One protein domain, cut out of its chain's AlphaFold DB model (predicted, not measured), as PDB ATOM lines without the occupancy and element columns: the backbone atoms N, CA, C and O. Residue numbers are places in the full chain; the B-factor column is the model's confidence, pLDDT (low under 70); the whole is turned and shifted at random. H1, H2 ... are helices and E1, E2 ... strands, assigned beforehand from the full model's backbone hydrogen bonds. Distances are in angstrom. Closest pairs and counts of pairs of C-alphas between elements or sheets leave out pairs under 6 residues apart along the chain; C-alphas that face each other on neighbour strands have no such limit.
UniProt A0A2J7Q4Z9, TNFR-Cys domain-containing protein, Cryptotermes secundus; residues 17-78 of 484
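This is residues 17 to 78 of the 484 residues of the protein "TNFR-Cys domain-containing protein" of Cryptotermes secundus (UniProt A0A2J7Q4Z9). Two small two-stranded hairpins, E1 with E2 and E3 with E4, follow one another in a loose body, and helix H1 sticks out with residues 17 to 27 standing free, lengthening the whole. The 62 printed residues hold H1, E1, E2, E3 and E4 in that order; both sheets are antiparallel and the class is mixed, with under half of the residues in named elements. It is only just loose, close to extended, with a radius of gyration of the C-alphas of 15.8 A and spans of 54 by 26 by 18 A.

E1, residues 35 to 38, and E2, residues 43 to 46, form an antiparallel hairpin at 137 degrees; N 45 and O 36 are 2.8 A apart. E3, residues 56 to 59, and E4, residues 68 to 70, form another at 140 degrees; N 56 and O 70 are 2.8 A apart. E2 and E3 are apart. H1, residues 17 to 28, is only just apart from E2, at 8.1 A; 4 of its 8 O i to N i+4 pairs are within hydrogen-bond range.

H1 is 18.2 A long from C-alpha 17 at (259.214, 152.823, 171.132). E1 measures 9.4 A, E2 9.9 A, E3 9.0 A and E4 6.6 A, ending at C-alpha 70, (216.180, 167.856, 183.934).

The C-alphas of Trp 17 and Ser 73, the farthest apart, are 53.7 A apart. The printed part has no cut and no long link. Residues 19 to 28 are under pLDDT 70.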
ATOM      1  N   TRP A  17     260.000 153.066 169.913       71.50
ATOM      2  CA  TRP A  17     259.214 152.823 171.132       71.50
ATOM      3  C   TRP A  17     258.417 154.059 171.568       71.50
ATOM      4  O   TRP A  17     257.229 153.937 171.848       71.50
ATOM      5  N   TRP A  18     259.010 155.256 171.549       72.56
ATOM      6  CA  TRP A  18     258.282 156.506 171.815       72.56
ATOM      7  C   TRP A  18     257.163 156.761 170.793       72.56
ATOM      8  O   TRP A  18     256.045 157.097 171.180       72.56
ATOM      9  N   LEU A  19     257.419 156.532 169.500       67.06
ATOM     10  CA  LEU A  19     256.412 156.659 168.437       67.06
ATOM     11  C   LEU A  19     255.308 155.586 168.493       67.06
ATOM     12  O   LEU A  19     254.231 155.818 167.951       67.06
ATOM     13  N   LEU A  20     255.541 154.449 169.158       61.25
ATOM     14  CA  LEU A  20     254.518 153.435 169.455       61.25
ATOM     15  C   LEU A  20     253.778 153.700 170.777       61.25
ATOM     16  O   LEU A  20     252.620 153.310 170.904       61.25
ATOM     17  N   LEU A  21     254.395 154.394 171.736       57.97
ATOM     18  CA  LEU A  21     253.764 154.778 173.004       57.97
ATOM     19  C   LEU A  21     252.869 156.024 172.872       57.97
ATOM     20  O   LEU A  21     251.804 156.061 173.488       57.97
ATOM     21  N   LEU A  22     253.231 157.000 172.028       62.31
ATOM     22  CA  LEU A  22     252.396 158.178 171.736       62.31
ATOM     23  C   LEU A  22     250.952 157.851 171.277       62.31
ATOM     24  O   LEU A  22     250.028 158.499 171.762       62.31
ATOM     25  N   PRO A  23     250.698 156.885 170.369       56.81
ATOM     26  CA  PRO A  23     249.334 156.491 170.013       56.81
ATOM     27  C   PRO A  23     248.656 155.594 171.061       56.81
ATOM     28  O   PRO A  23     247.431 155.486 171.045       56.81
ATOM     29  N   LEU A  24     249.403 154.970 171.981       54.22
ATOM     30  CA  LEU A  24     248.825 154.125 173.033       54.22
ATOM     31  C   LEU A  24     248.081 154.949 174.095       54.22
ATOM     32  O   LEU A  24     247.022 154.526 174.550       54.22
ATOM     33  N   SER A  25     248.561 156.150 174.438       55.19
ATOM     34  CA  SER A  25     247.819 157.071 175.319       55.19
ATOM     35  C   SER A  25     246.566 157.647 174.645       55.19
ATOM     36  O   SER A  25     245.550 157.858 175.305       55.19
ATOM     37  N   ALA A  26     246.580 157.817 173.319       55.09
ATOM     38  CA  ALA A  26     245.413 158.246 172.545       55.09
ATOM     39  C   ALA A  26     244.300 157.177 172.442       55.09
ATOM     40  O   ALA A  26     243.185 157.494 172.028       55.09
ATOM     41  N   ALA A  27     244.569 155.922 172.825       54.38
ATOM     42  CA  ALA A  27     243.594 154.830 172.774       54.38
ATOM     43  C   ALA A  27     242.600 154.814 173.957       54.38
ATOM     44  O   ALA A  27     241.634 154.053 173.916       54.38
ATOM     45  N   ILE A  28     242.815 155.641 174.991       65.44
ATOM     46  CA  ILE A  28     242.001 155.674 176.226       65.44
ATOM     47  C   ILE A  28     240.980 156.837 176.222       65.44
ATOM     48  O   ILE A  28     240.312 157.095 177.218       65.44
ATOM     49  N   LEU A  29     240.800 157.546 175.098       83.75
ATOM     50  CA  LEU A  29     239.713 158.525 174.985       83.75
ATOM     51  C   LEU A  29     238.353 157.812 174.900       83.75
ATOM     52  O   LEU A  29     238.099 157.023 173.988       83.75
ATOM     53  N   CYS A  30     237.466 158.135 175.842       91.69
ATOM     54  CA  CYS A  30     236.114 157.588 175.927       91.69
ATOM     55  C   CYS A  30     235.303 157.843 174.649       91.69
ATOM     56  O   CYS A  30     235.451 158.883 174.002       91.69
ATOM     57  N   ARG A  31     234.418 156.904 174.277       89.19
ATOM     58  CA  ARG A  31     233.596 157.039 173.063       89.19
ATOM     59  C   ARG A  31     232.639 158.238 173.192       89.19
ATOM     60  O   ARG A  31     231.696 158.152 173.982       89.19
ATOM     61  N   PRO A  32     232.819 159.325 172.415       88.88
ATOM     62  CA  PRO A  32     232.030 160.541 172.585       88.88
ATOM     63  C   PRO A  32     230.542 160.268 172.335       88.88
ATOM     64  O   PRO A  32     230.190 159.553 171.397       88.88
ATOM     65  N   GLY A  33     229.680 160.820 173.191       89.81
ATOM     66  CA  GLY A  33     228.226 160.610 173.154       89.81
ATOM     67  C   GLY A  33     227.734 159.278 173.741       89.81
ATOM     68  O   GLY A  33     226.528 159.095 173.874       89.81
ATOM     69  N   HIS A  34     228.635 158.363 174.122       94.94
ATOM     70  CA  HIS A  34     228.286 157.097 174.784       94.94
ATOM     71  C   HIS A  34     228.989 156.889 176.126       94.94
ATOM     72  O   HIS A  34     228.461 156.161 176.968       94.94
ATOM     73  N   GLN A  35     230.163 157.492 176.326       96.88
ATOM     74  CA  GLN A  35     230.952 157.376 177.547       96.88
ATOM     75  C   GLN A  35     231.591 158.711 177.944       96.88
ATOM     76  O   GLN A  35     232.116 159.423 177.083       96.88
ATOM     77  N   PHE A  36     231.616 158.979 179.249       96.50
ATOM     78  CA  PHE A  36     232.377 160.060 179.880       96.50
ATOM     79  C   PHE A  36     233.494 159.475 180.755       96.50
ATOM     80  O   PHE A  36     233.440 158.310 181.150       96.50
ATOM     81  N   TRP A  37     234.520 160.270 181.041       95.69
ATOM     82  CA  TRP A  37     235.586 159.943 181.983       95.69
ATOM     83  C   TRP A  37     235.180 160.353 183.400       95.69
ATOM     84  O   TRP A  37     234.922 161.531 183.643       95.69
ATOM     85  N   ASP A  38     235.157 159.398 184.328       96.25
ATOM     86  CA  ASP A  38     235.017 159.676 185.759       96.25
ATOM     87  C   ASP A  38     236.407 159.756 186.402       96.25
ATOM     88  O   ASP A  38     237.119 158.753 186.499       96.25
ATOM     89  N   GLU A  39     236.781 160.956 186.847       93.88
ATOM     90  CA  GLU A  39     238.035 161.233 187.556       93.88
ATOM     91  C   GLU A  39     238.140 160.444 188.874       93.88
ATOM     92  O   GLU A  39     239.226 160.015 189.252       93.88
ATOM     93  N   THR A  40     237.009 160.151 189.525       96.62
ATOM     94  CA  THR A  40     236.941 159.388 190.786       96.62
ATOM     95  C   THR A  40     237.274 157.904 190.612       96.62
ATOM     96  O   THR A  40     237.610 157.226 191.582       96.62
ATOM     97  N   LEU A  41     237.116 157.373 189.396       95.50
ATOM     98  CA  LEU A  41     237.237 155.943 189.090       95.50
ATOM     99  C   LEU A  41     238.249 155.645 187.969       95.50
ATOM    100  O   LEU A  41     238.299 154.501 187.511       95.50
ATOM    101  N   GLU A  42     239.010 156.659 187.535       93.19
ATOM    102  CA  GLU A  42     240.033 156.636 186.474       93.19
ATOM    103  C   GLU A  42     239.637 155.806 185.238       93.19
ATOM    104  O   GLU A  42     240.419 155.013 184.703       93.19
ATOM    105  N   LYS A  43     238.381 155.941 184.792       95.00
ATOM    106  CA  LYS A  43     237.844 155.121 183.699       95.00
ATOM    107  C   LYS A  43     236.719 155.791 182.925       95.00
ATOM    108  O   LYS A  43     235.974 156.624 183.437       95.00
ATOM    109  N   CYS A  44     236.530 155.308 181.701       96.06
ATOM    110  CA  CYS A  44     235.341 155.589 180.912       96.06
ATOM    111  C   CYS A  44     234.123 154.838 181.469       96.06
ATOM    112  O   CYS A  44     234.131 153.607 181.562       96.06
ATOM    113  N   ILE A  45     233.063 155.574 181.791       97.31
ATOM    114  CA  ILE A  45     231.767 155.059 182.245       97.31
ATOM    115  C   ILE A  45     230.724 155.386 181.175       97.31
ATOM    116  O   ILE A  45     230.797 156.426 180.524       97.31
ATOM    117  N   ASN A  46     229.767 154.483 180.946       97.81
ATOM    118  CA  ASN A  46     228.665 154.744 180.018       97.81
ATOM    119  C   ASN A  46     227.798 155.893 180.547       97.81
ATOM    120  O   ASN A  46     227.448 155.895 181.727       97.81
ATOM    121  N   CYS A  47     227.427 156.829 179.673       97.88
ATOM    122  CA  CYS A  47     226.601 157.972 180.052       97.88
ATOM    123  C   CYS A  47     225.240 157.525 180.607       97.88
ATOM    124  O   CYS A  47     224.637 156.576 180.088       97.88
ATOM    125  N   SER A  48     224.723 158.225 181.614       97.06
ATOM    126  CA  SER A  48     223.390 157.961 182.145       97.06
ATOM    127  C   SER A  48     222.298 158.327 181.133       97.06
ATOM    128  O   SER A  48     222.420 159.251 180.323       97.06
ATOM    129  N   THR A  49     221.208 157.563 181.168       96.56
ATOM    130  CA  THR A  49     219.984 157.828 180.407       96.56
ATOM    131  C   THR A  49     218.944 158.434 181.341       96.56
ATOM    132  O   THR A  49     218.771 157.967 182.464       96.56
ATOM    133  N   CYS A  50     218.234 159.475 180.896       97.06
ATOM    134  CA  CYS A  50     217.245 160.165 181.726       97.06
ATOM    135  C   CYS A  50     216.082 159.212 182.089       97.06
ATOM    136  O   CYS A  50     215.292 158.876 181.208       97.06
ATOM    137  N   PRO A  51     215.932 158.773 183.358       93.88
ATOM    138  CA  PRO A  51     215.065 157.637 183.685       93.88
ATOM    139  C   PRO A  51     213.639 158.053 184.078       93.88
ATOM    140  O   PRO A  51     212.786 157.209 184.336       93.88
ATOM    141  N   LYS A  52     213.380 159.361 184.184       94.00
ATOM    142  CA  LYS A  52     212.108 159.931 184.639       94.00
ATOM    143  C   LYS A  52     211.300 160.423 183.444       94.00
ATOM    144  O   LYS A  52     211.778 161.258 182.679       94.00
ATOM    145  N   VAL A  53     210.053 159.971 183.333       94.50
ATOM    146  CA  VAL A  53     209.090 160.497 182.352       94.50
ATOM    147  C   VAL A  53     208.972 162.017 182.525       94.50
ATOM    148  O   VAL A  53     208.806 162.507 183.642       94.50
ATOM    149  N   GLY A  54     209.102 162.767 181.428       92.25
ATOM    150  CA  GLY A  54     209.082 164.235 181.437       92.25
ATOM    151  C   GLY A  54     210.414 164.921 181.784       92.25
ATOM    152  O   GLY A  54     210.456 166.149 181.803       92.25
ATOM    153  N   HIS A  55     211.499 164.174 182.026       96.19
ATOM    154  CA  HIS A  55     212.856 164.729 181.967       96.19
ATOM    155  C   HIS A  55     213.414 164.599 180.543       96.19
ATOM    156  O   HIS A  55     213.219 163.579 179.881       96.19
ATOM    157  N   ILE A  56     214.136 165.623 180.097       95.25
ATOM    158  CA  ILE A  56     214.878 165.659 178.837       95.25
ATOM    159  C   ILE A  56     216.383 165.770 179.104       95.25
ATOM    160  O   ILE A  56     216.820 166.106 180.208       95.25
ATOM    161  N   VAL A  57     217.178 165.516 178.066       96.31
ATOM    162  CA  VAL A  57     218.609 165.833 178.055       96.31
ATOM    163  C   VAL A  57     218.764 167.350 177.935       96.31
ATOM    164  O   VAL A  57     218.472 167.918 176.886       96.31
ATOM    165  N   ILE A  58     219.219 167.999 179.007       95.25
ATOM    166  CA  ILE A  58     219.546 169.434 179.036       95.25
ATOM    167  C   ILE A  58     220.941 169.666 178.455       95.25
ATOM    168  O   ILE A  58     221.142 170.559 177.633       95.25
ATOM    169  N   ARG A  59     221.905 168.832 178.859       94.12
ATOM    170  CA  ARG A  59     223.266 168.817 178.315       94.12
ATOM    171  C   ARG A  59     223.585 167.405 177.822       94.12
ATOM    172  O   ARG A  59     223.495 166.475 178.627       94.12
ATOM    173  N   PRO A  60     223.938 167.216 176.537       95.94
ATOM    174  CA  PRO A  60     224.369 165.916 176.041       95.94
ATOM    175  C   PRO A  60     225.699 165.523 176.688       95.94
ATOM    176  O   PRO A  60     226.540 166.383 176.948       95.94
ATOM    177  N   CYS A  61     225.881 164.222 176.917       96.50
ATOM    178  CA  CYS A  61     227.086 163.662 177.519       96.50
ATOM    179  C   CYS A  61     228.361 164.064 176.757       96.50
ATOM    180  O   CYS A  61     228.422 163.987 175.523       96.50
ATOM    181  N   GLN A  62     229.389 164.463 177.501       95.25
ATOM    182  CA  GLN A  62     230.690 164.898 176.998       95.25
ATOM    183  C   GLN A  62     231.799 163.975 177.521       95.25
ATOM    184  O   GLN A  62     231.577 163.128 178.374       95.25
ATOM    185  N   VAL A  63     233.032 164.151 177.039       94.00
ATOM    186  CA  VAL A  63     234.164 163.298 177.457       94.00
ATOM    187  C   VAL A  63     234.501 163.456 178.952       94.00
ATOM    188  O   VAL A  63     235.084 162.546 179.524       94.00
ATOM    189  N   HIS A  64     234.087 164.552 179.600       94.31
ATOM    190  CA  HIS A  64     234.352 164.844 181.021       94.31
ATOM    191  C   HIS A  64     233.092 165.227 181.828       94.31
ATOM    192  O   HIS A  64     233.206 165.670 182.964       94.31
ATOM    193  N   GLU A  65     231.892 165.084 181.254       95.06
ATOM    194  CA  GLU A  65     230.621 165.351 181.943       95.06
ATOM    195  C   GLU A  65     229.565 164.334 181.501       95.06
ATOM    196  O   GLU A  65     229.376 164.119 180.303       95.06
ATOM    197  N   ASP A  66     228.841 163.750 182.454       97.38
ATOM    198  CA  ASP A  66     227.702 162.875 182.165       97.38
ATOM    199  C   ASP A  66     226.481 163.656 181.620       97.38
ATOM    200  O   ASP A  66     226.398 164.885 181.716       97.38
ATOM    201  N   THR A  67     225.506 162.939 181.058       96.81
ATOM    202  CA  THR A  67     224.219 163.483 180.603       96.81
ATOM    203  C   THR A  67     223.510 164.257 181.722       96.81
ATOM    204  O   THR A  67     223.096 163.680 182.727       96.81
ATOM    205  N   GLN A  68     223.264 165.557 181.535       96.56
ATOM    206  CA  GLN A  68     222.479 166.328 182.508       96.56
ATOM    207  C   GLN A  68     220.988 166.223 182.174       96.56
ATOM    208  O   GLN A  68     220.532 166.731 181.149       96.56
ATOM    209  N   CYS A  69     220.232 165.553 183.047       97.06
ATOM    210  CA  CYS A  69     218.812 165.248 182.872       97.06
ATOM    211  C   CYS A  69     217.915 166.098 183.782       97.06
ATOM    212  O   CYS A  69     217.878 165.893 184.997       97.06
ATOM    213  N   GLY A  70     217.100 166.975 183.202       96.31
ATOM    214  CA  GLY A  70     216.180 167.856 183.934       96.31
ATOM    215  C   GLY A  70     214.877 168.076 183.171       96.31
ATOM    216  O   GLY A  70     214.653 167.476 182.122       96.31
ATOM    217  N   ARG A  71     213.985 168.900 183.707       95.62
ATOM    218  CA  ARG A  71     212.729 169.269 183.043       95.62
ATOM    219  C   ARG A  71     212.963 170.419 182.068       95.62
ATOM    220  O   ARG A  71     213.932 171.161 182.181       95.62
ATOM    221  N   LEU A  72     212.014 170.628 181.157       89.38
ATOM    222  CA  LEU A  72     212.037 171.768 180.230       89.38
ATOM    223  C   LEU A  72     211.993 173.133 180.958       89.38
ATOM    224  O   LEU A  72     212.439 174.131 180.408       89.38
ATOM    225  N   SER A  73     211.498 173.160 182.203       88.94
ATOM    226  CA  SER A  73     211.528 174.311 183.122       88.94
ATOM    227  C   SER A  73     212.909 174.648 183.679       88.94
ATOM    228  O   SER A  73     213.100 175.748 184.186       88.94
ATOM    229  N   ASP A  74     213.843 173.699 183.635       89.69
ATOM    230  CA  ASP A  74     215.129 173.790 184.331       89.69
ATOM    231  C   ASP A  74     216.234 174.299 183.380       89.69
ATOM    232  O   ASP A  74     217.379 174.499 183.785       89.69
ATOM    233  N   LEU A  75     215.885 174.527 182.105       88.12
ATOM    234  CA  LEU A  75     216.694 175.288 181.163       88.12
ATOM    235  C   LEU A  75     216.530 176.786 181.441       88.12
ATOM    236  O   LEU A  75     215.515 177.382 181.077       88.12
ATOM    237  N   ASP A  76     217.575 177.405 181.985       83.50
ATOM    238  CA  ASP A  76     217.728 178.864 182.059       83.50
ATOM    239  C   ASP A  76     218.038 179.450 180.663       83.50
ATOM    240  O   ASP A  76     219.133 179.932 180.368       83.50
ATOM    241  N   ILE A  77     217.074 179.322 179.743       84.69
ATOM    242  CA  ILE A  77     217.093 180.015 178.454       84.69
ATOM    243  C   ILE A  77     216.731 181.471 178.729       84.69
ATOM    244  O   ILE A  77     215.565 181.807 178.939       84.69
ATOM    245  N   ASP A  78     217.729 182.353 178.674       81.56
ATOM    246  CA  ASP A  78     217.483 183.791 178.644       81.56
ATOM    247  C   ASP A  78     216.789 184.180 177.327       81.56
ATOM    248  O   ASP A  78     217.427 184.461 176.312       81.56
TER     249      ASP A  78